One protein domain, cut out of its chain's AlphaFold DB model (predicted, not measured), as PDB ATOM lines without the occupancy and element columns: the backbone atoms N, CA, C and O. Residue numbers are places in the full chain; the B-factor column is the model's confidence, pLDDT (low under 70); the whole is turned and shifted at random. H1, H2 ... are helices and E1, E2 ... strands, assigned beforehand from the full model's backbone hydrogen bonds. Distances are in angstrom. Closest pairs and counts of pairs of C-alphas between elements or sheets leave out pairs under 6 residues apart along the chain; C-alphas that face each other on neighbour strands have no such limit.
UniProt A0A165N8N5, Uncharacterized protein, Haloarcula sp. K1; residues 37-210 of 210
ATOM      1  N   ARG A  37     -33.061  11.652  98.047       80.00
ATOM      2  CA  ARG A  37     -34.326  11.811  97.329       80.00
ATOM      3  C   ARG A  37     -34.483  10.700  96.317       80.00
ATOM      4  O   ARG A  37     -33.559  10.449  95.552       80.00
ATOM      5  N   GLU A  38     -35.610  10.009  96.360       83.31
ATOM      6  CA  GLU A  38     -35.807   8.796  95.577       83.31
ATOM      7  C   GLU A  38     -37.242   8.688  95.071       83.31
ATOM      8  O   GLU A  38     -38.193   9.025  95.773       83.31
ATOM      9  N   VAL A  39     -37.377   8.209  93.843       85.69
ATOM     10  CA  VAL A  39     -38.646   7.921  93.195       85.69
ATOM     11  C   VAL A  39     -38.723   6.416  92.982       85.69
ATOM     12  O   VAL A  39     -38.000   5.863  92.150       85.69
ATOM     13  N   GLU A  40     -39.580   5.763  93.759       83.00
ATOM     14  CA  GLU A  40     -39.891   4.343  93.642       83.00
ATOM     15  C   GLU A  40     -40.828   4.129  92.451       83.00
ATOM     16  O   GLU A  40     -41.856   4.797  92.313       83.00
ATOM     17  N   VAL A  41     -40.474   3.204  91.563       84.19
ATOM     18  CA  VAL A  41     -41.243   2.957  90.343       84.19
ATOM     19  C   VAL A  41     -42.226   1.815  90.557       84.19
ATOM     20  O   VAL A  41     -41.849   0.694  90.886       84.19
ATOM     21  N   ASN A  42     -43.499   2.085  90.277       75.81
ATOM     22  CA  ASN A  42     -44.573   1.104  90.304       75.81
ATOM     23  C   ASN A  42     -45.208   0.974  88.915       75.81
ATOM     24  O   ASN A  42     -45.854   1.902  88.430       75.81
ATOM     25  N   VAL A  43     -45.068  -0.187  88.273       75.56
ATOM     26  CA  VAL A  43     -45.629  -0.439  86.934       75.56
ATOM     27  C   VAL A  43     -46.942  -1.217  87.033       75.56
ATOM     28  O   VAL A  43     -47.013  -2.278  87.655       75.56
ATOM     29  N   VAL A  44     -47.993  -0.704  86.390       69.62
ATOM     30  CA  VAL A  44     -49.340  -1.285  86.351       69.62
ATOM     31  C   VAL A  44     -49.781  -1.424  84.892       69.62
ATOM     32  O   VAL A  44     -49.804  -0.445  84.161       69.62
ATOM     33  N   GLY A  45     -50.195  -2.614  84.449       53.16
ATOM     34  CA  GLY A  45     -50.948  -2.716  83.185       53.16
ATOM     35  C   GLY A  45     -50.530  -3.766  82.163       53.16
ATOM     36  O   GLY A  45     -51.150  -3.807  81.108       53.16
ATOM     37  N   ALA A  46     -49.583  -4.663  82.437       49.97
ATOM     38  CA  ALA A  46     -49.329  -5.768  81.512       49.97
ATOM     39  C   ALA A  46     -49.077  -7.093  82.244       49.97
ATOM     40  O   ALA A  46     -48.270  -7.175  83.169       49.97
ATOM     41  N   ASP A  47     -49.801  -8.136  81.837       44.78
ATOM     42  CA  ASP A  47     -49.566  -9.511  82.279       44.78
ATOM     43  C   ASP A  47     -48.255 -10.019  81.630       44.78
ATOM     44  O   ASP A  47     -48.274 -10.476  80.490       44.78
ATOM     45  N   GLY A  48     -47.106  -9.942  82.316       51.78
ATOM     46  CA  GLY A  48     -45.804 -10.374  81.771       51.78
ATOM     47  C   GLY A  48     -44.604 -10.040  82.671       51.78
ATOM     48  O   GLY A  48     -44.776  -9.447  83.734       51.78
ATOM     49  N   ASN A  49     -43.383 -10.432  82.282       58.09
ATOM     50  CA  ASN A  49     -42.152  -9.949  82.934       58.09
ATOM     51  C   ASN A  49     -41.730  -8.593  82.332       58.09
ATOM     52  O   ASN A  49     -41.920  -8.380  81.140       58.09
ATOM     53  N   GLY A  50     -41.092  -7.705  83.106       56.56
ATOM     54  CA  GLY A  50     -40.758  -6.328  82.685       56.56
ATOM     55  C   GLY A  50     -40.055  -6.187  81.324       56.56
ATOM     56  O   GLY A  50     -40.386  -5.302  80.546       56.56
ATOM     57  N   SER A  51     -39.155  -7.112  80.971       57.12
ATOM     58  CA  SER A  51     -38.489  -7.124  79.655       57.12
ATOM     59  C   SER A  51     -39.408  -7.551  78.500       57.12
ATOM     60  O   SER A  51     -39.261  -7.041  77.391       57.12
ATOM     61  N   GLU A  52     -40.365  -8.452  78.741       60.06
ATOM     62  CA  GLU A  52     -41.397  -8.807  77.756       60.06
ATOM     63  C   GLU A  52     -42.345  -7.618  77.559       60.06
ATOM     64  O   GLU A  52     -42.666  -7.279  76.425       60.06
ATOM     65  N   ILE A  53     -42.674  -6.908  78.645       61.16
ATOM     66  CA  ILE A  53     -43.521  -5.713  78.602       61.16
ATOM     67  C   ILE A  53     -42.842  -4.586  77.808       61.16
ATOM     68  O   ILE A  53     -43.435  -4.053  76.884       61.16
ATOM     69  N   ALA A  54     -41.577  -4.272  78.082       58.47
ATOM     70  CA  ALA A  54     -40.846  -3.233  77.347       58.47
ATOM     71  C   ALA A  54     -40.621  -3.558  75.852       58.47
ATOM     72  O   ALA A  54     -40.352  -2.664  75.054       58.47
ATOM     73  N   THR A  55     -40.698  -4.839  75.465       61.84
ATOM     74  CA  THR A  55     -40.493  -5.272  74.071       61.84
ATOM     75  C   THR A  55     -41.807  -5.389  73.289       61.84
ATOM     76  O   THR A  55     -41.808  -5.169  72.078       61.84
ATOM     77  N   GLU A  56     -42.898  -5.769  73.960       64.12
ATOM     78  CA  GLU A  56     -44.233  -6.004  73.378       64.12
ATOM     79  C   GLU A  56     -45.191  -4.808  73.569       64.12
ATOM     80  O   GLU A  56     -46.222  -4.724  72.906       64.12
ATOM     81  N   PHE A  57     -44.841  -3.861  74.444       72.69
ATOM     82  CA  PHE A  57     -45.600  -2.647  74.749       72.69
ATOM     83  C   PHE A  57     -44.704  -1.402  74.642       72.69
ATOM     84  O   PHE A  57     -43.521  -1.481  74.309       72.69
ATOM     85  N   THR A  58     -45.269  -0.235  74.953       85.44
ATOM     86  CA  THR A  58     -44.494   0.997  75.144       85.44
ATOM     87  C   THR A  58     -43.596   0.900  76.377       85.44
ATOM     88  O   THR A  58     -44.068   0.608  77.472       85.44
ATOM     89  N   ASP A  59     -42.315   1.209  76.206       88.94
ATOM     90  CA  ASP A  59     -41.341   1.350  77.283       88.94
ATOM     91  C   ASP A  59     -41.313   2.788  77.833       88.94
ATOM     92  O   ASP A  59     -41.613   3.754  77.120       88.94
ATOM     93  N   VAL A  60     -40.917   2.929  79.096       92.25
ATOM     94  CA  VAL A  60     -40.710   4.211  79.775       92.25
ATOM     95  C   VAL A  60     -39.273   4.276  80.250       92.25
ATOM     96  O   VAL A  60     -38.849   3.522  81.127       92.25
ATOM     97  N   LEU A  61     -38.529   5.204  79.668       93.94
ATOM     98  CA  LEU A  61     -37.124   5.413  79.950       93.94
ATOM     99  C   LEU A  61     -36.923   6.692  80.756       93.94
ATOM    100  O   LEU A  61     -37.622   7.677  80.524       93.94
ATOM    101  N   VAL A  62     -35.921   6.690  81.628       96.00
ATOM    102  CA  VAL A  62     -35.409   7.884  82.307       96.00
ATOM    103  C   VAL A  62     -33.989   8.187  81.841       96.00
ATOM    104  O   VAL A  62     -33.205   7.264  81.622       96.00
ATOM    105  N   ASP A  63     -33.664   9.462  81.663       95.31
ATOM    106  CA  ASP A  63     -32.314   9.942  81.378       95.31
ATOM    107  C   ASP A  63     -31.491  10.005  82.672       95.31
ATOM    108  O   ASP A  63     -31.817  10.752  83.596       95.31
ATOM    109  N   ALA A  64     -30.414   9.225  82.729       93.75
ATOM    110  CA  ALA A  64     -29.477   9.190  83.846       93.75
ATOM    111  C   ALA A  64     -28.118   9.827  83.493       93.75
ATOM    112  O   ALA A  64     -27.102   9.506  84.105       93.75
ATOM    113  N   SER A  65     -28.075  10.705  82.485       92.38
ATOM    114  CA  SER A  65     -26.852  11.415  82.083       92.38
ATOM    115  C   SER A  65     -26.504  12.621  82.962       92.38
ATOM    116  O   SER A  65     -25.366  13.091  82.919       92.38
ATOM    117  N   ALA A  66     -27.463  13.138  83.735       92.69
ATOM    118  CA  ALA A  66     -27.225  14.223  84.681       92.69
ATOM    119  C   ALA A  66     -26.424  13.714  85.889       92.69
ATOM    120  O   ALA A  66     -26.756  12.673  86.449       92.69
ATOM    121  N   ASP A  67     -25.399  14.464  86.307       92.38
ATOM    122  CA  ASP A  67     -24.465  14.042  87.363       92.38
ATOM    123  C   ASP A  67     -25.200  13.714  88.679       92.38
ATOM    124  O   ASP A  67     -24.859  12.753  89.371       92.38
ATOM    125  N   GLU A  68     -26.250  14.471  89.001       93.19
ATOM    126  CA  GLU A  68     -27.090  14.290  90.184       93.19
ATOM    127  C   GLU A  68     -28.133  13.170  90.082       93.19
ATOM    128  O   GLU A  68     -28.768  12.856  91.090       93.19
ATOM    129  N   VAL A  69     -28.339  12.576  88.906       95.00
ATOM    130  CA  VAL A  69     -29.318  11.506  88.701       95.00
ATOM    131  C   VAL A  69     -28.595  10.168  88.712       95.00
ATOM    132  O   VAL A  69     -27.709   9.898  87.911       95.00
ATOM    133  N   ALA A  70     -28.994   9.309  89.635       95.31
ATOM    134  CA  ALA A  70     -28.525   7.937  89.716       95.31
ATOM    135  C   ALA A  70     -29.720   6.993  89.807       95.31
ATOM    136  O   ALA A  70     -30.871   7.413  89.917       95.31
ATOM    137  N   LEU A  71     -29.444   5.697  89.770       95.38
ATOM    138  CA  LEU A  71     -30.451   4.667  89.950       95.38
ATOM    139  C   LEU A  71     -30.141   3.894  91.221       95.38
ATOM    140  O   LEU A  71     -28.996   3.832  91.675       95.38
ATOM    141  N   ARG A  72     -31.156   3.253  91.781       93.31
ATOM    142  CA  ARG A  72     -30.978   2.250  92.822       93.31
ATOM    143  C   ARG A  72     -31.547   0.937  92.359       93.31
ATOM    144  O   ARG A  72     -32.686   0.904  91.919       93.31
ATOM    145  N   ASN A  73     -30.754  -0.124  92.426       90.19
ATOM    146  CA  ASN A  73     -31.226  -1.443  92.022       90.19
ATOM    147  C   ASN A  73     -31.953  -2.165  93.167       90.19
ATOM    148  O   ASN A  73     -31.918  -1.746  94.323       90.19
ATOM    149  N   SER A  74     -32.546  -3.313  92.854       86.12
ATOM    150  CA  SER A  74     -33.264  -4.162  93.814       86.12
ATOM    151  C   SER A  74     -32.424  -4.724  94.975       86.12
ATOM    152  O   SER A  74     -32.983  -5.275  95.925       86.12
ATOM    153  N   ASN A  75     -31.093  -4.583  94.940       88.50
ATOM    154  CA  ASN A  75     -30.205  -4.909  96.060       88.50
ATOM    155  C   ASN A  75     -29.887  -3.694  96.953       88.50
ATOM    156  O   ASN A  75     -29.076  -3.843  97.866       88.50
ATOM    157  N   ASP A  76     -30.517  -2.535  96.716       89.06
ATOM    158  CA  ASP A  76     -30.257  -1.247  97.387       89.06
ATOM    159  C   ASP A  76     -28.863  -0.660  97.070       89.06
ATOM    160  O   ASP A  76     -28.391   0.260  97.738       89.06
ATOM    161  N   ASP A  77     -28.196  -1.161  96.021       91.94
ATOM    162  CA  ASP A  77     -26.933  -0.592  95.553       91.94
ATOM    163  C   ASP A  77     -27.205   0.613  94.642       91.94
ATOM    164  O   ASP A  77     -28.033   0.548  93.724       91.94
ATOM    165  N   LEU A  78     -26.460   1.700  94.863       93.19
ATOM    166  CA  LEU A  78     -26.461   2.858  93.976       93.19
ATOM    167  C   LEU A  78     -25.767   2.506  92.652       93.19
ATOM    168  O   LEU A  78     -24.647   1.993  92.634       93.19
ATOM    169  N   VAL A  79     -26.431   2.812  91.545       93.06
ATOM    170  CA  VAL A  79     -25.954   2.605  90.181       93.06
ATOM    171  C   VAL A  79     -25.792   3.971  89.523       93.06
ATOM    172  O   VAL A  79     -26.767   4.621  89.158       93.06
ATOM    173  N   THR A  80     -24.540   4.398  89.385       92.12
ATOM    174  CA  THR A  80     -24.144   5.647  88.712       92.12
ATOM    175  C   THR A  80     -23.708   5.422  87.261       92.12
ATOM    176  O   THR A  80     -23.498   6.374  86.521       92.12
ATOM    177  N   ASP A  81     -23.581   4.160  86.836       89.88
ATOM    178  CA  ASP A  81     -23.296   3.767  85.452       89.88
ATOM    179  C   ASP A  81     -24.524   3.081  84.836       89.88
ATOM    180  O   ASP A  81     -24.724   1.863  84.957       89.88
ATOM    181  N   ALA A  82     -25.345   3.890  84.164       87.62
ATOM    182  CA  ALA A  82     -26.569   3.472  83.484       87.62
ATOM    183  C   ALA A  82     -26.330   2.442  82.368       87.62
ATOM    184  O   ALA A  82     -27.209   1.631  82.090       87.62
ATOM    185  N   THR A  83     -25.122   2.381  81.793       88.19
ATOM    186  CA  THR A  83     -24.820   1.525  80.628       88.19
ATOM    187  C   THR A  83     -24.882   0.022  80.925       88.19
ATOM    188  O   THR A  83     -24.832  -0.812  80.013       88.19
ATOM    189  N   THR A  84     -24.969  -0.327  82.210       87.88
ATOM    190  CA  THR A  84     -25.113  -1.696  82.714       87.88
ATOM    191  C   THR A  84     -26.569  -2.151  82.849       87.88
ATOM    192  O   THR A  84     -26.810  -3.343  83.048       87.88
ATOM    193  N   LEU A  85     -27.521  -1.224  82.723       89.06
ATOM    194  CA  LEU A  85     -28.960  -1.461  82.774       89.06
ATOM    195  C   LEU A  85     -29.553  -1.415  81.363       89.06
ATOM    196  O   LEU A  85     -28.947  -0.890  80.431       89.06
ATOM    197  N   PHE A  86     -30.736  -2.002  81.184       87.00
ATOM    198  CA  PHE A  86     -31.408  -1.948  79.886       87.00
ATOM    199  C   PHE A  86     -31.879  -0.513  79.575       87.00
ATOM    200  O   PHE A  86     -32.464   0.107  80.469       87.00
ATOM    201  N   PRO A  87     -31.753  -0.030  78.323       84.44
ATOM    202  CA  PRO A  87     -31.102  -0.691  77.187       84.44
ATOM    203  C   PRO A  87     -29.564  -0.648  77.257       84.44
ATOM    204  O   PRO A  87     -28.955   0.413  77.381       84.44
ATOM    205  N   THR A  88     -28.915  -1.807  77.088       84.31
ATOM    206  CA  THR A  88     -27.449  -1.873  76.962       84.31
ATOM    207  C   THR A  88     -27.007  -1.683  75.511       84.31
ATOM    208  O   THR A  88     -27.796  -1.780  74.583       84.31
ATOM    209  N   SER A  89     -25.703  -1.540  75.254       78.50
ATOM    210  CA  SER A  89     -25.166  -1.507  73.875       78.50
ATOM    211  C   SER A  89     -25.497  -2.738  73.006       78.50
ATOM    212  O   SER A  89     -25.330  -2.688  71.785       78.50
ATOM    213  N   SER A  90     -25.907  -3.854  73.621       77.12
ATOM    214  CA  SER A  90     -26.344  -5.067  72.913       77.12
ATOM    215  C   SER A  90     -27.858  -5.123  72.698       77.12
ATOM    216  O   SER A  90     -28.313  -5.916  71.874       77.12
ATOM    217  N   ASP A  91     -28.609  -4.276  73.400       73.19
ATOM    218  CA  ASP A  91     -30.056  -4.162  73.322       73.19
ATOM    219  C   ASP A  91     -30.401  -2.907  72.513       73.19
ATOM    220  O   ASP A  91     -30.020  -1.794  72.859       73.19
ATOM    221  N   SER A  92     -31.107  -3.056  71.396       60.44
ATOM    222  CA  SER A  92     -31.570  -1.899  70.629       60.44
ATOM    223  C   SER A  92     -33.078  -1.761  70.770       60.44
ATOM    224  O   SER A  92     -33.810  -2.586  70.225       60.44
ATOM    225  N   LEU A  93     -33.534  -0.695  71.427       70.69
ATOM    226  CA  LEU A  93     -34.877  -0.168  71.195       70.69
ATOM    227  C   LEU A  93     -34.855   0.525  69.829       70.69
ATOM    228  O   LEU A  93     -34.137   1.510  69.640       70.69
ATOM    229  N   ALA A  94     -35.556  -0.051  68.855       65.00
ATOM    230  CA  ALA A  94     -35.571   0.429  67.480       65.00
ATOM    231  C   ALA A  94     -36.914   1.101  67.196       65.00
ATOM    232  O   ALA A  94     -37.919   0.446  66.953       65.00
ATOM    233  N   THR A  95     -36.933   2.427  67.202       66.69
ATOM    234  CA  THR A  95     -38.142   3.172  66.839       66.69
ATOM    235  C   THR A  95     -38.268   3.243  65.323       66.69
ATOM    236  O   THR A  95     -37.275   3.085  64.594       66.69
ATOM    237  N   ASP A  96     -39.466   3.545  64.823       61.12
ATOM    238  CA  ASP A  96     -39.616   3.790  63.394       61.12
ATOM    239  C   ASP A  96     -38.763   5.015  63.002       61.12
ATOM    240  O   ASP A  96     -38.622   5.990  63.747       61.12
ATOM    241  N   GLY A  97     -38.067   4.913  61.869       58.50
ATOM    242  CA  GLY A  97     -37.036   5.875  61.452       58.50
ATOM    243  C   GLY A  97     -35.590   5.558  61.872       58.50
ATOM    244  O   GLY A  97     -34.679   6.266  61.437       58.50
ATOM    245  N   GLY A  98     -35.343   4.480  62.628       60.66
ATOM    246  CA  GLY A  98     -33.988   3.971  62.899       60.66
ATOM    247  C   GLY A  98     -33.191   4.769  63.936       60.66
ATOM    248  O   GLY A  98     -31.957   4.713  63.941       60.66
ATOM    249  N   THR A  99     -33.877   5.521  64.796       63.81
ATOM    250  CA  THR A  99     -33.252   6.205  65.929       63.81
ATOM    251  C   THR A  99     -32.828   5.164  66.958       63.81
ATOM    252  O   THR A  99     -33.610   4.300  67.342       63.81
ATOM    253  N   THR A 100     -31.570   5.238  67.387       71.44
ATOM    254  CA  THR A 100     -31.067   4.429  68.502       71.44
ATOM    255  C   THR A 100     -31.208   5.244  69.777       71.44
ATOM    256  O   THR A 100     -30.848   6.421  69.806       71.44
ATOM    257  N   VAL A 101     -31.773   4.630  70.810       79.75
ATOM    258  CA  VAL A 101     -31.832   5.212  72.154       79.75
ATOM    259  C   VAL A 101     -30.422   5.175  72.763       79.75
ATOM    260  O   VAL A 101     -29.715   4.179  72.600       79.75
ATOM    261  N   SER A 102     -29.988   6.265  73.415       85.00
ATOM    262  CA  SER A 102     -28.689   6.301  74.111       85.00
ATOM    263  C   SER A 102     -28.657   5.288  75.258       85.00
ATOM    264  O   SER A 102     -29.676   5.059  75.899       85.00
ATOM    265  N   THR A 103     -27.480   4.749  75.576       84.38
ATOM    266  CA  THR A 103     -27.269   3.895  76.761       84.38
ATOM    267  C   THR A 103     -27.247   4.676  78.077       84.38
ATOM    268  O   THR A 103     -27.050   4.083  79.131       84.38
ATOM    269  N   ASP A 104     -27.400   6.001  78.015       89.94
ATOM    270  CA  ASP A 104     -27.600   6.850  79.197       89.94
ATOM    271  C   ASP A 104     -29.064   6.825  79.671       89.94
ATOM    272  O   ASP A 104     -29.373   7.265  80.776       89.94
ATOM    273  N   TYR A 105     -29.966   6.293  78.839       92.44
ATOM    274  CA  TYR A 105     -31.334   6.012  79.235       92.44
ATOM    275  C   TYR A 105     -31.430   4.673  79.955       92.44
ATOM    276  O   TYR A 105     -30.790   3.701  79.560       92.44
ATOM    277  N   VAL A 106     -32.312   4.609  80.948       93.12
ATOM    278  CA  VAL A 106     -32.635   3.387  81.686       93.12
ATOM    279  C   VAL A 106     -34.131   3.131  81.612       93.12
ATOM    280  O   VAL A 106     -34.928   4.011  81.924       93.12
ATOM    281  N   SER A 107     -34.524   1.920  81.224       91.88
ATOM    282  CA  SER A 107     -35.924   1.502  81.279       91.88
ATOM    283  C   SER A 107     -36.368   1.288  82.714       91.88
ATOM    284  O   SER A 107     -35.791   0.480  83.442       91.88
ATOM    285  N   LEU A 108     -37.436   1.981  83.089       91.88
ATOM    286  CA  LEU A 108     -38.099   1.840  84.380       91.88
ATOM    287  C   LEU A 108     -39.008   0.603  84.436       91.88
ATOM    288  O   LEU A 108     -39.495   0.236  85.499       91.88
ATOM    289  N   ILE A 109     -39.257  -0.033  83.289       88.06
ATOM    290  CA  ILE A 109     -40.128  -1.206  83.168       88.06
ATOM    291  C   ILE A 109     -39.300  -2.487  83.090       88.06
ATOM    292  O   ILE A 109     -39.635  -3.492  83.716       88.06
ATOM    293  N   ALA A 110     -38.209  -2.469  82.322       87.19
ATOM    294  CA  ALA A 110     -37.336  -3.621  82.143       87.19
ATOM    295  C   ALA A 110     -36.373  -3.826  83.321       87.19
ATOM    296  O   ALA A 110     -35.905  -4.949  83.525       87.19
ATOM    297  N   ASN A 111     -36.083  -2.772  84.092       87.50
ATOM    298  CA  ASN A 111     -35.231  -2.840  85.273       87.50
ATOM    299  C   ASN A 111     -36.060  -2.607  86.545       87.50
ATOM    300  O   ASN A 111     -36.901  -1.719  86.592       87.50
ATOM    301  N   ASP A 112     -35.782  -3.389  87.587       88.31
ATOM    302  CA  ASP A 112     -36.320  -3.173  88.935       88.31
ATOM    303  C   ASP A 112     -35.436  -2.141  89.650       88.31
ATOM    304  O   ASP A 112     -34.414  -2.493  90.259       88.31
ATOM    305  N   VAL A 113     -35.754  -0.860  89.428       91.69
ATOM    306  CA  VAL A 113     -34.960   0.284  89.889       91.69
ATOM    307  C   VAL A 113     -35.817   1.432  90.411       91.69
ATOM    308  O   VAL A 113     -36.927   1.666  89.938       91.69
ATOM    309  N   SER A 114     -35.232   2.211  91.315       93.75
ATOM    310  CA  SER A 114     -35.705   3.544  91.696       93.75
ATOM    311  C   SER A 114     -34.821   4.622  91.075       93.75
ATOM    312  O   SER A 114     -33.614   4.418  90.908       93.75
ATOM    313  N   VAL A 115     -35.384   5.799  90.795       95.06
ATOM    314  CA  VAL A 115     -34.609   6.973  90.362       95.06
ATOM    315  C   VAL A 115     -34.169   7.760  91.591       95.06
ATOM    316  O   VAL A 115     -34.991   8.124  92.426       95.06
ATOM    317  N   VAL A 116     -32.876   8.029  91.723       95.00
ATOM    318  CA  VAL A 116     -32.285   8.747  92.856       95.00
ATOM    319  C   VAL A 116     -31.843  10.132  92.400       95.00
ATOM    320  O   VAL A 116     -31.044  10.258  91.476       95.00
ATOM    321  N   PHE A 117     -32.321  11.162  93.095       94.12
ATOM    322  CA  PHE A 117     -31.995  12.561  92.837       94.12
ATOM    323  C   PHE A 117     -31.093  13.120  93.937       94.12
ATOM    324  O   PHE A 117     -31.505  13.351  95.077       94.12
ATOM    325  N   GLY A 118     -29.849  13.380  93.572       92.25
ATOM    326  CA  GLY A 118     -28.791  13.826  94.454       92.25
ATOM    327  C   GLY A 118     -28.319  12.746  95.420       92.25
ATOM    328  O   GLY A 118     -29.078  12.178  96.207       92.25
ATOM    329  N   TYR A 119     -27.017  12.491  95.396       90.62
ATOM    330  CA  TYR A 119     -26.396  11.422  96.168       90.62
ATOM    331  C   TYR A 119     -24.963  11.787  96.572       90.62
ATOM    332  O   TYR A 119     -24.377  12.754  96.089       90.62
ATOM    333  N   GLU A 120     -24.399  11.001  97.489       89.75
ATOM    334  CA  GLU A 120     -22.966  10.999  97.785       89.75
ATOM    335  C   GLU A 120     -22.444   9.581  97.551       89.75
ATOM    336  O   GLU A 120     -22.929   8.644  98.189       89.75
ATOM    337  N   ASP A 121     -21.449   9.417  96.679       89.25
ATOM    338  CA  ASP A 121     -20.814   8.119  96.436       89.25
ATOM    339  C   ASP A 121     -19.301   8.259  96.275       89.25
ATOM    340  O   ASP A 121     -18.805   9.111  95.551       89.25
ATOM    341  N   GLY A 122     -18.523   7.436  96.980       80.25
ATOM    342  CA  GLY A 122     -17.074   7.343  96.761       80.25
ATOM    343  C   GLY A 122     -16.254   8.647  96.860       80.25
ATOM    344  O   GLY A 122     -15.069   8.632  96.523       80.25
ATOM    345  N   GLY A 123     -16.831   9.757  97.339       81.12
ATOM    346  CA  GLY A 123     -16.215  11.086  97.367       81.12
ATOM    347  C   GLY A 123     -16.734  12.084  96.321       81.12
ATOM    348  O   GLY A 123     -16.234  13.210  96.310       81.12
ATOM    349  N   THR A 124     -17.702  11.711  95.480       85.88
ATOM    350  CA  THR A 124     -18.550  12.660  94.744       85.88
ATOM    351  C   THR A 124     -19.687  13.138  95.647       85.88
ATOM    352  O   THR A 124     -20.154  12.410  96.526       85.88
ATOM    353  N   ASP A 125     -20.074  14.398  95.477       90.25
ATOM    354  CA  ASP A 125     -21.153  15.036  96.226       90.25
ATOM    355  C   ASP A 125     -22.049  15.748  95.224       90.25
ATOM    356  O   ASP A 125     -21.803  16.903  94.880       90.25
ATOM    357  N   GLU A 126     -23.064  15.026  94.763       93.19
ATOM    358  CA  GLU A 126     -24.053  15.513  93.801       93.19
ATOM    359  C   GLU A 126     -25.379  15.834  94.498       93.19
ATOM    360  O   GLU A 126     -26.449  15.847  93.893       93.19
ATOM    361  N   ARG A 127     -25.348  16.060  95.818       90.56
ATOM    362  CA  ARG A 127     -26.561  16.336  96.586       90.56
ATOM    363  C   ARG A 127     -27.245  17.604  96.108       90.56
ATOM    364  O   ARG A 127     -26.645  18.674  95.996       90.56
ATOM    365  N   LEU A 128     -28.562  17.502  96.004       90.06
ATOM    366  CA  LEU A 128     -29.412  18.640  95.717       90.06
ATOM    367  C   LEU A 128     -29.603  19.527  96.948       90.06
ATOM    368  O   LEU A 128     -29.763  19.052  98.082       90.06
ATOM    369  N   MET A 129     -29.631  20.837  96.711       88.12
ATOM    370  CA  MET A 129     -29.952  21.823  97.734       88.12
ATOM    371  C   MET A 129     -31.406  21.641  98.190       88.12
ATOM    372  O   MET A 129     -32.259  21.340  97.360       88.12
ATOM    373  N   PRO A 130     -31.720  21.836  99.482       87.88
ATOM    374  CA  PRO A 130     -33.103  21.856  99.959       87.88
ATOM    375  C   PRO A 130     -33.849  23.109  99.464       87.88
ATOM    376  O   PRO A 130     -33.221  24.149  99.237       87.88
ATOM    377  N   ASN A 131     -35.180  23.041  99.363       88.38
ATOM    378  CA  ASN A 131     -36.057  24.123  98.875       88.38
ATOM    379  C   ASN A 131     -35.628  24.689  97.521       88.38
ATOM    380  O   ASN A 131     -35.542  25.909  97.343       88.38
ATOM    381  N   SER A 132     -35.263  23.807  96.602       91.94
ATOM    382  CA  SER A 132     -34.743  24.170  95.291       91.94
ATOM    383  C   SER A 132     -35.521  23.454  94.200       91.94
ATOM    384  O   SER A 132     -36.000  22.341  94.388       91.94
ATOM    385  N   THR A 133     -35.627  24.122  93.059       95.12
ATOM    386  CA  THR A 133     -36.271  23.595  91.859       95.12
ATOM    387  C   THR A 133     -35.190  23.197  90.865       95.12
ATOM    388  O   THR A 133     -34.271  23.986  90.614       95.12
ATOM    389  N   TYR A 134     -35.309  21.993  90.318       95.31
ATOM    390  CA  TYR A 134     -34.443  21.451  89.280       95.31
ATOM    391  C   TYR A 134     -35.306  21.095  88.076       95.31
ATOM    392  O   TYR A 134     -36.237  20.302  88.194       95.31
ATOM    393  N   ASP A 135     -35.008  21.709  86.937       97.06
ATOM    394  CA  ASP A 135     -35.713  21.464  85.685       97.06
ATOM    395  C   ASP A 135     -34.850  20.568  84.799       97.06
ATOM    396  O   ASP A 135     -33.702  20.904  84.494       97.06
ATOM    397  N   TYR A 136     -35.422  19.448  84.374       96.38
ATOM    398  CA  TYR A 136     -34.825  18.533  83.417       96.38
ATOM    399  C   TYR A 136     -35.455  18.759  82.043       96.38
ATOM    400  O   TYR A 136     -36.681  18.841  81.902       96.38
ATOM    401  N   ASP A 137     -34.600  18.883  81.026       94.50
ATOM    402  CA  ASP A 137     -35.002  19.199  79.657       94.50
ATOM    403  C   ASP A 137     -35.949  18.140  79.056       94.50
ATOM    404  O   ASP A 137     -36.118  17.029  79.563       94.50
ATOM    405  N   SER A 138     -36.575  18.488  77.927       90.69
ATOM    406  CA  SER A 138     -37.387  17.541  77.159       90.69
ATOM    407  C   SER A 138     -36.565  16.304  76.798       90.69
ATOM    408  O   SER A 138     -35.524  16.431  76.147       90.69
ATOM    409  N   GLY A 139     -37.067  15.131  77.173       92.12
ATOM    410  CA  GLY A 139     -36.369  13.865  77.004       92.12
ATOM    411  C   GLY A 139     -35.808  13.309  78.307       92.12
ATOM    412  O   GLY A 139     -35.159  12.272  78.237       92.12
ATOM    413  N   PHE A 140     -36.066  13.938  79.461       95.94
ATOM    414  CA  PHE A 140     -35.779  13.348  80.767       95.94
ATOM    415  C   PHE A 140     -36.547  12.046  80.983       95.94
ATOM    416  O   PHE A 140     -35.945  11.033  81.318       95.94
ATOM    417  N   PHE A 141     -37.855  12.045  80.710       96.31
ATOM    418  CA  PHE A 141     -38.565  10.799  80.443       96.31
ATOM    419  C   PHE A 141     -38.737  10.636  78.938       96.31
ATOM    420  O   PHE A 141     -39.033  11.596  78.222       96.31
ATOM    421  N   LYS A 142     -38.568   9.410  78.452       93.94
ATOM    422  CA  LYS A 142     -38.804   9.062  77.052       93.94
ATOM    423  C   LYS A 142     -39.749   7.877  76.977       93.94
ATOM    424  O   LYS A 142     -39.469   6.820  77.536       93.94
ATOM    425  N   LEU A 143     -40.854   8.055  76.265       93.00
ATOM    426  CA  LEU A 143     -41.790   6.982  75.960       93.00
ATOM    427  C   LEU A 143     -41.407   6.380  74.614       93.00
ATOM    428  O   LEU A 143     -41.274   7.115  73.633       93.00
ATOM    429  N   VAL A 144     -41.221   5.065  74.559       90.00
ATOM    430  CA  VAL A 144     -40.758   4.370  73.353       90.00
ATOM    431  C   VAL A 144     -41.699   3.226  73.028       90.00
ATOM    432  O   VAL A 144     -41.680   2.203  73.699       90.00
ATOM    433  N   ASN A 145     -42.501   3.371  71.977       88.12
ATOM    434  CA  ASN A 145     -43.293   2.264  71.450       88.12
ATOM    435  C   ASN A 145     -42.520   1.611  70.303       88.12
ATOM    436  O   ASN A 145     -42.376   2.194  69.225       88.12
ATOM    437  N   ASN A 146     -41.967   0.426  70.549       78.94
ATOM    438  CA  ASN A 146     -41.223  -0.321  69.544       78.94
ATOM    439  C   ASN A 146     -42.172  -0.774  68.418       78.94
ATOM    440  O   ASN A 146     -43.255  -1.282  68.691       78.94
ATOM    441  N   ASP A 147     -41.786  -0.609  67.148       71.94
ATOM    442  CA  ASP A 147     -42.610  -1.124  66.044       71.94
ATOM    443  C   ASP A 147     -42.445  -2.647  65.945       71.94
ATOM    444  O   ASP A 147     -41.504  -3.167  65.340       71.94
ATOM    445  N   ASP A 148     -43.368  -3.370  66.569       69.88
ATOM    446  CA  ASP A 148     -43.465  -4.830  66.518       69.88
ATOM    447  C   ASP A 148     -44.193  -5.339  65.253       69.88
ATOM    448  O   ASP A 148     -44.347  -6.548  65.050       69.88
ATOM    449  N   GLY A 149     -44.625  -4.426  64.373       69.06
ATOM    450  CA  GLY A 149     -45.395  -4.717  63.169       69.06
ATOM    451  C   GLY A 149     -46.906  -4.859  63.389       69.06
ATOM    452  O   GLY A 149     -47.622  -5.116  62.414       69.06
ATOM    453  N   ASN A 150     -47.413  -4.672  64.614       69.81
ATOM    454  CA  ASN A 150     -48.841  -4.766  64.940       69.81
ATOM    455  C   ASN A 150     -49.574  -3.413  64.903       69.81
ATOM    456  O   ASN A 150     -50.802  -3.391  64.989       69.81
ATOM    457  N   SER A 151     -48.861  -2.297  64.680       80.94
ATOM    458  CA  SER A 151     -49.435  -0.936  64.583       80.94
ATOM    459  C   SER A 151     -50.279  -0.520  65.800       80.94
ATOM    460  O   SER A 151     -51.195   0.295  65.668       80.94
ATOM    461  N   THR A 152     -50.000  -1.092  66.970       85.19
ATOM    462  CA  THR A 152     -50.698  -0.804  68.223       85.19
ATOM    463  C   THR A 152     -50.306   0.575  68.750       85.19
ATOM    464  O   THR A 152     -49.145   0.984  68.704       85.19
ATOM    465  N   THR A 153     -51.291   1.320  69.240       88.75
ATOM    466  CA  THR A 153     -51.058   2.555  69.993       88.75
ATOM    467  C   THR A 153     -51.302   2.245  71.460       88.75
ATOM    468  O   THR A 153     -52.256   1.543  71.798       88.75
ATOM    469  N   PHE A 154     -50.459   2.787  72.329       89.31
ATOM    470  CA  PHE A 154     -50.651   2.695  73.770       89.31
ATOM    471  C   PHE A 154     -50.814   4.086  74.364       89.31
ATOM    472  O   PHE A 154     -50.114   5.015  73.970       89.31
ATOM    473  N   SER A 155     -51.707   4.211  75.334       91.69
ATOM    474  CA  SER A 155     -51.744   5.329  76.267       91.69
ATOM    475  C   SER A 155     -50.859   4.998  77.466       91.69
ATOM    476  O   SER A 155     -50.967   3.907  78.037       91.69
ATOM    477  N   VAL A 156     -49.968   5.924  77.813       93.12
ATOM    478  CA  VAL A 156     -49.099   5.845  78.988       93.12
ATOM    479  C   VAL A 156     -49.473   6.959  79.950       93.12
ATOM    480  O   VAL A 156     -49.420   8.133  79.582       93.12
ATOM    481  N   ASP A 157     -49.799   6.581  81.182       94.50
ATOM    482  CA  ASP A 157     -50.002   7.502  82.291       94.50
ATOM    483  C   ASP A 157     -48.801   7.443  83.242       94.50
ATOM    484  O   ASP A 157     -48.439   6.370  83.730       94.50
ATOM    485  N   LEU A 158     -48.211   8.600  83.535       95.25
ATOM    486  CA  LEU A 158     -47.173   8.791  84.547       95.25
ATOM    487  C   LEU A 158     -47.765   9.617  85.686       95.25
ATOM    488  O   LEU A 158     -48.091  10.787  85.484       95.25
ATOM    489  N   SER A 159     -47.925   9.021  86.867       94.06
ATOM    490  CA  SER A 159     -48.520   9.683  88.034       94.06
ATOM    491  C   SER A 159     -47.550   9.739  89.204       94.06
ATOM    492  O   SER A 159     -46.991   8.710  89.581       94.06
ATOM    493  N   THR A 160     -47.418  10.908  89.830       90.62
ATOM    494  CA  THR A 160     -46.555  11.122  91.004       90.62
ATOM    495  C   THR A 160     -47.390  11.289  92.276       90.62
ATOM    496  O   THR A 160     -48.591  11.574  92.220       90.62
ATOM    497  N   GLY A 161     -46.791  11.016  93.442       75.12
ATOM    498  CA  GLY A 161     -47.524  10.919  94.711       75.12
ATOM    499  C   GLY A 161     -47.253  12.009  95.752       75.12
ATOM    500  O   GLY A 161     -48.176  12.374  96.486       75.12
ATOM    501  N   SER A 162     -46.011  12.495  95.890       68.88
ATOM    502  CA  SER A 162     -45.604  13.295  97.064       68.88
ATOM    503  C   SER A 162     -45.062  14.692  96.743       68.88
ATOM    504  O   SER A 162     -44.787  15.459  97.669       68.88
ATOM    505  N   GLY A 163     -45.015  15.051  95.457       82.56
ATOM    506  CA  GLY A 163     -44.646  16.380  94.970       82.56
ATOM    507  C   GLY A 163     -43.140  16.608  94.864       82.56
ATOM    508  O   GLY A 163     -42.739  17.756  94.705       82.56
ATOM    509  N   LEU A 164     -42.327  15.546  94.953       89.69
ATOM    510  CA  LEU A 164     -40.891  15.627  94.690       89.69
ATOM    511  C   LEU A 164     -40.673  15.846  93.184       89.69
ATOM    512  O   LEU A 164     -40.095  16.857  92.806       89.69
ATOM    513  N   LEU A 165     -41.202  14.982  92.319       92.81
ATOM    514  CA  LEU A 165     -41.480  15.266  90.911       92.81
ATOM    515  C   LEU A 165     -42.782  16.065  90.848       92.81
ATOM    516  O   LEU A 165     -43.889  15.517  90.863       92.81
ATOM    517  N   SER A 166     -42.632  17.384  90.820       93.94
ATOM    518  CA  SER A 166     -43.734  18.344  90.862       93.94
ATOM    519  C   SER A 166     -44.363  18.607  89.494       93.94
ATOM    520  O   SER A 166     -45.432  19.208  89.430       93.94
ATOM    521  N   ASP A 167     -43.679  18.236  88.409       95.19
ATOM    522  CA  ASP A 167     -44.166  18.379  87.039       95.19
ATOM    523  C   ASP A 167     -43.577  17.293  86.132       95.19
ATOM    524  O   ASP A 167     -42.378  17.015  86.178       95.19
ATOM    525  N   ILE A 168     -44.418  16.711  85.280       96.00
ATOM    526  CA  ILE A 168     -44.026  15.903  84.127       96.00
ATOM    527  C   ILE A 168     -44.697  16.524  82.902       96.00
ATOM    528  O   ILE A 168     -45.923  16.511  82.778       96.00
ATOM    529  N   ASN A 169     -43.889  17.068  81.991       96.56
ATOM    530  CA  ASN A 169     -44.325  17.682  80.731       96.56
ATOM    531  C   ASN A 169     -45.472  18.717  80.861       96.56
ATOM    532  O   ASN A 169     -46.376  18.786  80.023       96.56
ATOM    533  N   GLY A 170     -45.451  19.538  81.910       94.06
ATOM    534  CA  GLY A 170     -46.467  20.550  82.204       94.06
ATOM    535  C   GLY A 170     -47.659  20.049  83.031       94.06
ATOM    536  O   GLY A 170     -48.638  20.793  83.173       94.06
ATOM    537  N   SER A 171     -47.620  18.807  83.530       93.81
ATOM    538  CA  SER A 171     -48.636  18.233  84.415       93.81
ATOM    539  C   SER A 171     -48.077  17.940  85.806       93.81
ATOM    540  O   SER A 171     -47.123  17.182  85.941       93.81
ATOM    541  N   GLY A 172     -48.712  18.480  86.850       90.25
ATOM    542  CA  GLY A 172     -48.257  18.325  88.239       90.25
ATOM    543  C   GLY A 172     -48.830  17.142  89.023       90.25
ATOM    544  O   GLY A 172     -48.494  16.994  90.190       90.25
ATOM    545  N   ASP A 173     -49.696  16.327  88.411       88.69
ATOM    546  CA  ASP A 173     -50.284  15.138  89.056       88.69
ATOM    547  C   ASP A 173     -50.074  13.890  88.181       88.69
ATOM    548  O   ASP A 173     -49.355  12.957  88.535       88.69
ATOM    549  N   THR A 174     -50.721  13.869  87.013       94.06
ATOM    550  CA  THR A 174     -50.656  12.761  86.058       94.06
ATOM    551  C   THR A 174     -50.452  13.315  84.657       94.06
ATOM    552  O   THR A 174     -51.264  14.116  84.182       94.06
ATOM    553  N   HIS A 175     -49.385  12.896  83.982       96.31
ATOM    554  CA  HIS A 175     -49.212  13.107  82.544       96.31
ATOM    555  C   HIS A 175     -49.744  11.893  81.792       96.31
ATOM    556  O   HIS A 175     -49.465  10.769  82.194       96.31
ATOM    557  N   SER A 176     -50.506  12.117  80.721       95.62
ATOM    558  CA  SER A 176     -51.083  11.058  79.891       95.62
ATOM    559  C   SER A 176     -50.772  11.331  78.430       95.62
ATOM    560  O   SER A 176     -51.017  12.441  77.944       95.62
ATOM    561  N   GLU A 177     -50.242  10.333  77.728       95.50
ATOM    562  CA  GLU A 177     -49.875  10.472  76.322       95.50
ATOM    563  C   GLU A 177     -50.078   9.187  75.522       95.50
ATOM    564  O   GLU A 177     -49.774   8.089  75.981       95.50
ATOM    565  N   GLU A 178     -50.591   9.334  74.299       94.00
ATOM    566  CA  GLU A 178     -50.696   8.243  73.335       94.00
ATOM    567  C   GLU A 178     -49.424   8.157  72.489       94.00
ATOM    568  O   GLU A 178     -49.025   9.122  71.834       94.00
ATOM    569  N   VAL A 179     -48.821   6.971  72.449       91.12
ATOM    570  CA  VAL A 179     -47.620   6.675  71.671       91.12
ATOM    571  C   VAL A 179     -47.969   5.613  70.637       91.12
ATOM    572  O   VAL A 179     -48.226   4.452  70.967       91.12
ATOM    573  N   SER A 180     -48.023   6.015  69.368       90.12
ATOM    574  CA  SER A 180     -48.262   5.099  68.244       90.12
ATOM    575  C   SER A 180     -47.087   4.142  68.041       90.12
ATOM    576  O   SER A 180     -45.968   4.478  68.418       90.12
ATOM    577  N   ALA A 181     -47.324   2.988  67.410       86.19
ATOM    578  CA  ALA A 181     -46.270   2.035  67.052       86.19
ATOM    579  C   ALA A 181     -45.095   2.715  66.336       86.19
ATOM    580  O   ALA A 181     -45.292   3.538  65.436       86.19
ATOM    581  N   GLY A 182     -43.878   2.387  66.764       84.94
ATOM    582  CA  GLY A 182     -42.649   3.015  66.285       84.94
ATOM    583  C   GLY A 182     -42.430   4.452  66.772       84.94
ATOM    584  O   GLY A 182     -41.433   5.071  66.398       84.94
ATOM    585  N   GLY A 183     -43.350   4.993  67.568       87.88
ATOM    586  CA  GLY A 183     -43.341   6.359  68.065       87.88
ATOM    587  C   GLY A 183     -42.421   6.563  69.264       87.88
ATOM    588  O   GLY A 183     -42.165   5.657  70.058       87.88
ATOM    589  N   VAL A 184     -41.961   7.805  69.396       90.12
ATOM    590  CA  VAL A 184     -41.206   8.297  70.549       90.12
ATOM    591  C   VAL A 184     -41.855   9.573  71.042       90.12
ATOM    592  O   VAL A 184     -42.181  10.439  70.224       90.12
ATOM    593  N   SER A 185     -41.990   9.700  72.358       93.00
ATOM    594  CA  SER A 185     -42.293  10.975  72.998       93.00
ATOM    595  C   SER A 185     -41.218  11.348  74.009       93.00
ATOM    596  O   SER A 185     -40.734  10.495  74.752       93.00
ATOM    597  N   ASP A 186     -40.852  12.627  74.010       94.56
ATOM    598  CA  ASP A 186     -39.864  13.225  74.898       94.56
ATOM    599  C   ASP A 186     -40.571  14.134  75.897       94.56
ATOM    600  O   ASP A 186     -41.238  15.099  75.517       94.56
ATOM    601  N   LEU A 187     -40.387  13.848  77.181       96.88
ATOM    602  CA  LEU A 187     -41.050  14.535  78.281       96.88
ATOM    603  C   LEU A 187     -40.006  15.236  79.147       96.88
ATOM    604  O   LEU A 187     -38.943  14.680  79.426       96.88
ATOM    605  N   SER A 188     -40.301  16.462  79.568       97.50
ATOM    606  CA  SER A 188     -39.535  17.151  80.612       97.50
ATOM    607  C   SER A 188     -39.998  16.721  82.002       97.50
ATOM    608  O   SER A 188     -41.089  16.161  82.152       97.50
ATOM    609  N   ALA A 189     -39.209  17.048  83.021       97.12
ATOM    610  CA  ALA A 189     -39.623  16.915  84.413       97.12
ATOM    611  C   ALA A 189     -39.125  18.090  85.254       97.12
ATOM    612  O   ALA A 189     -38.049  18.630  84.997       97.12
ATOM    613  N   THR A 190     -39.879  18.440  86.291       96.69
ATOM    614  CA  THR A 190     -39.428  19.357  87.339       96.69
ATOM    615  C   THR A 190     -39.418  18.627  88.669       96.69
ATOM    616  O   THR A 190     -40.382  17.953  89.037       96.69
ATOM    617  N   LEU A 191     -38.316  18.793  89.394       95.19
ATOM    618  CA  LEU A 191     -38.116  18.283  90.736       95.19
ATOM    619  C   LEU A 191     -38.100  19.447  91.737       95.19
ATOM    620  O   LEU A 191     -37.291  20.371  91.611       95.19
ATOM    621  N   GLU A 192     -38.951  19.392  92.755       93.19
ATOM    622  CA  GLU A 192     -38.975  20.333  93.873       93.19
ATOM    623  C   GLU A 192     -38.492  19.644  95.149       93.19
ATOM    624  O   GLU A 192     -39.146  18.773  95.722       93.19
ATOM    625  N   THR A 193     -37.318  20.051  95.624       90.94
ATOM    626  CA  THR A 193     -36.774  19.541  96.881       90.94
ATOM    627  C   THR A 193     -37.382  20.289  98.060       90.94
ATOM    628  O   THR A 193     -37.437  21.519  98.077       90.94
ATOM    629  N   GLY A 194     -37.795  19.576  99.099       86.12
ATOM    630  CA  GLY A 194     -38.281  20.174 100.334       86.12
ATOM    631  C   GLY A 194     -37.183  20.406 101.374       86.12
ATOM    632  O   GLY A 194     -35.976  20.317 101.122       86.12
ATOM    633  N   ASP A 195     -37.633  20.707 102.591       82.88
ATOM    634  CA  ASP A 195     -36.805  20.918 103.786       82.88
ATOM    635  C   ASP A 195     -36.302  19.607 104.422       82.88
ATOM    636  O   ASP A 195     -35.474  19.621 105.342       82.88
ATOM    637  N   SER A 196     -36.841  18.466 103.989       74.88
ATOM    638  CA  SER A 196     -36.587  17.167 104.604       74.88
ATOM    639  C   SER A 196     -35.243  16.583 104.176       74.88
ATOM    640  O   SER A 196     -34.804  16.706 103.038       74.88
ATOM    641  N   ALA A 197     -34.600  15.882 105.112       67.25
ATOM    642  CA  ALA A 197     -33.388  15.115 104.841       67.25
ATOM    643  C   ALA A 197     -33.667  13.795 104.094       67.25
ATOM    644  O   ALA A 197     -32.743  13.105 103.706       67.25
ATOM    645  N   GLN A 198     -34.916  13.375 103.930       74.94
ATOM    646  CA  GLN A 198     -35.262  12.221 103.101       74.94
ATOM    647  C   GLN A 198     -36.615  12.502 102.464       74.94
ATOM    648  O   GLN A 198     -37.549  12.865 103.182       74.94
ATOM    649  N   GLU A 199     -36.695  12.365 101.146       83.56
ATOM    650  CA  GLU A 199     -37.920  12.566 100.368       83.56
ATOM    651  C   GLU A 199     -38.058  11.387  99.417       83.56
ATOM    652  O   GLU A 199     -37.197  11.157  98.579       83.56
ATOM    653  N   THR A 200     -39.104  10.596  99.596       87.75
ATOM    654  CA  THR A 200     -39.362   9.427  98.758       87.75
ATOM    655  C   THR A 200     -40.764   9.524  98.210       87.75
ATOM    656  O   THR A 200     -41.685   9.851  98.967       87.75
ATOM    657  N   GLU A 201     -40.939   9.203  96.939       91.06
ATOM    658  CA  GLU A 201     -42.259   9.174  96.324       91.06
ATOM    659  C   GLU A 201     -42.429   8.025  95.352       91.06
ATOM    660  O   GLU A 201     -41.451   7.516  94.821       91.06
ATOM    661  N   ASP A 202     -43.682   7.687  95.072       92.25
ATOM    662  CA  ASP A 202     -44.004   6.701  94.053       92.25
ATOM    663  C   ASP A 202     -44.245   7.396  92.707       92.25
ATOM    664  O   ASP A 202     -45.054   8.329  92.614       92.25
ATOM    665  N   LEU A 203     -43.603   6.889  91.656       93.75
ATOM    666  CA  LEU A 203     -43.994   7.087  90.265       93.75
ATOM    667  C   LEU A 203     -44.781   5.860  89.811       93.75
ATOM    668  O   LEU A 203     -44.235   4.767  89.666       93.75
ATOM    669  N   THR A 204     -46.075   6.041  89.571       93.00
ATOM    670  CA  THR A 204     -46.925   4.993  89.005       93.00
ATOM    671  C   THR A 204     -46.991   5.137  87.492       93.00
ATOM    672  O   THR A 204     -47.437   6.167  86.986       93.00
ATOM    673  N   ILE A 205     -46.593   4.086  86.782       92.19
ATOM    674  CA  ILE A 205     -46.654   3.982  85.325       92.19
ATOM    675  C   ILE A 205     -47.824   3.073  84.967       92.19
ATOM    676  O   ILE A 205     -47.830   1.904  85.357       92.19
ATOM    677  N   THR A 206     -48.802   3.586  84.222       91.25
ATOM    678  CA  THR A 206     -49.905   2.779  83.685       91.25
ATOM    679  C   THR A 206     -49.851   2.730  82.167       91.25
ATOM    680  O   THR A 206     -49.782   3.773  81.532       91.25
ATOM    681  N   ILE A 207     -49.904   1.533  81.580       88.56
ATOM    682  CA  ILE A 207     -49.895   1.345  80.119       88.56
ATOM    683  C   ILE A 207     -51.178   0.643  79.690       88.56
ATOM    684  O   ILE A 207     -51.538  -0.394  80.246       88.56
ATOM    685  N   THR A 208     -51.868   1.207  78.696       87.19
ATOM    686  CA  THR A 208     -53.124   0.661  78.161       87.19
ATOM    687  C   THR A 208     -53.141   0.730  76.635       87.19
ATOM    688  O   THR A 208     -52.832   1.768  76.063       87.19
ATOM    689  N   GLU A 209     -53.520  -0.357  75.959       86.00
ATOM    690  CA  GLU A 209     -53.776  -0.359  74.508       86.00
ATOM    691  C   GLU A 209     -55.030   0.476  74.177       86.00
ATOM    692  O   GLU A 209     -56.034   0.374  74.892       86.00
ATOM    693  N   VAL A 210     -54.986   1.289  73.110       83.00
ATOM    694  CA  VAL A 210     -56.081   2.203  72.705       83.00
ATOM    695  C   VAL A 210     -56.633   1.959  71.303       83.00
ATOM    696  O   VAL A 210     -55.857   1.636  70.378       83.00
TER     697      VAL A 210
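AT A GLANCE: This is residues 37 to 210 of the 210 residues of an uncharacterized protein of Haloarcula sp. K1 (UniProt A0A165N8N5). The domain is a sandwich, two strongly twisted and curled sheets face to face with their strands running nearly in line with one another: six strands, E3 E5 E1 E11 E7 E9, make one layer, and five, E4 E2 E6 E10 E8, make the other. The one short helix, H1, sits beside E2 and E4, and two long links, residues 74 to 104 and 118 to 132, run outside the two layers. The printed part has 174 residues, with eleven named strands and one named helix in the order E1 H1 E2 E3 E4 E5 E6 E7 E8 E9 E10 E11; the six-stranded sheet is mixed and the other is all antiparallel. The class is mostly strand, although under half of the residues, 85 of 174, are in named elements. The whole is compact, with a radius of gyration of the C-alphas of 15.5 A, and spans 48 by 33 by 28 A.

IN THESE COORDINATES: In the larger sheet, E3 is residues 69 to 73, E5 residues 113 to 117, and E1 residues 37 to 44, 22.7 A long from C-alpha 37 at (-34.326, 11.811, 97.329). Beside E1 is E11, residues 198 to 209, 36.3 A long and ending with C-alpha 209 at (-53.776, -0.359, 74.508). E7 is residues 154 to 160, 19.6 A long, and E9 is residues 174 to 179. In the smaller sheet, E4 is residues 105 to 107, E2 residues 58 to 63, E10 residues 184 to 192 with 26.3 A, and E8 residues 165 to 168. E6, residues 133 to 145, is the longest strand by residues and measures 30.3 A from C-alpha 133 at (-36.271, 23.595, 91.859); it bends by 51 degrees at residue 137. H1 is residues 50 to 56, 9.9 A long.

HOW THE PARTS SIT: In the larger sheet E1 and E11 are parallel, at 23 degrees, with N 40 and O 201 at 2.8 A. E5 is antiparallel to E1, with N 39 and O 115 at 2.8 A, and to the edge strand E3, with N 70 and O 116 at 2.9 A. On the other side of E11 is E7, antiparallel at 163 degrees, with N 157 and O 206 at 2.8 A. The other edge strand, E9, is antiparallel to E7, with N 156 and O 177 at 2.8 A. The two sheets face each other with 62 pairs of C-alphas within 10 A, their facing parts 8.4 A centre to centre, their best planes 14 degrees apart and their strands at 3 degrees. In the smaller sheet E6 is antiparallel to E2, with N 61 and O 142 at 2.8 A, and to E10, with N 136 and O 189 at 2.8 A. The edge strands are E4, with N 106 and O 62 of E2 at 2.9 A, and E8, with N 166 and O 190 of E10 at 2.9 A. H1 is on this sheet at the sheet's level, with a height over the sheet of 1.2 A; the closest C-alphas of H1 and E2, those of Ile 53 and Asp 59, are 7.5 A apart. Every O i to N i+4 pair in H1 is within hydrogen-bond range.

THE WHOLE: The C-alphas of Gly 149 and Asp 195, the two farthest apart, are 48.8 A from each other. The printed part has no cut. The links E3 to E4 and E5 to E6 are long; in the second, residues 120 to 121 pair antiparallel with residues 124 to 125. The mean pLDDT of the printed part is 85.2, and 25 residues are under 70, among them residues 44 to 56 and 94 to 99.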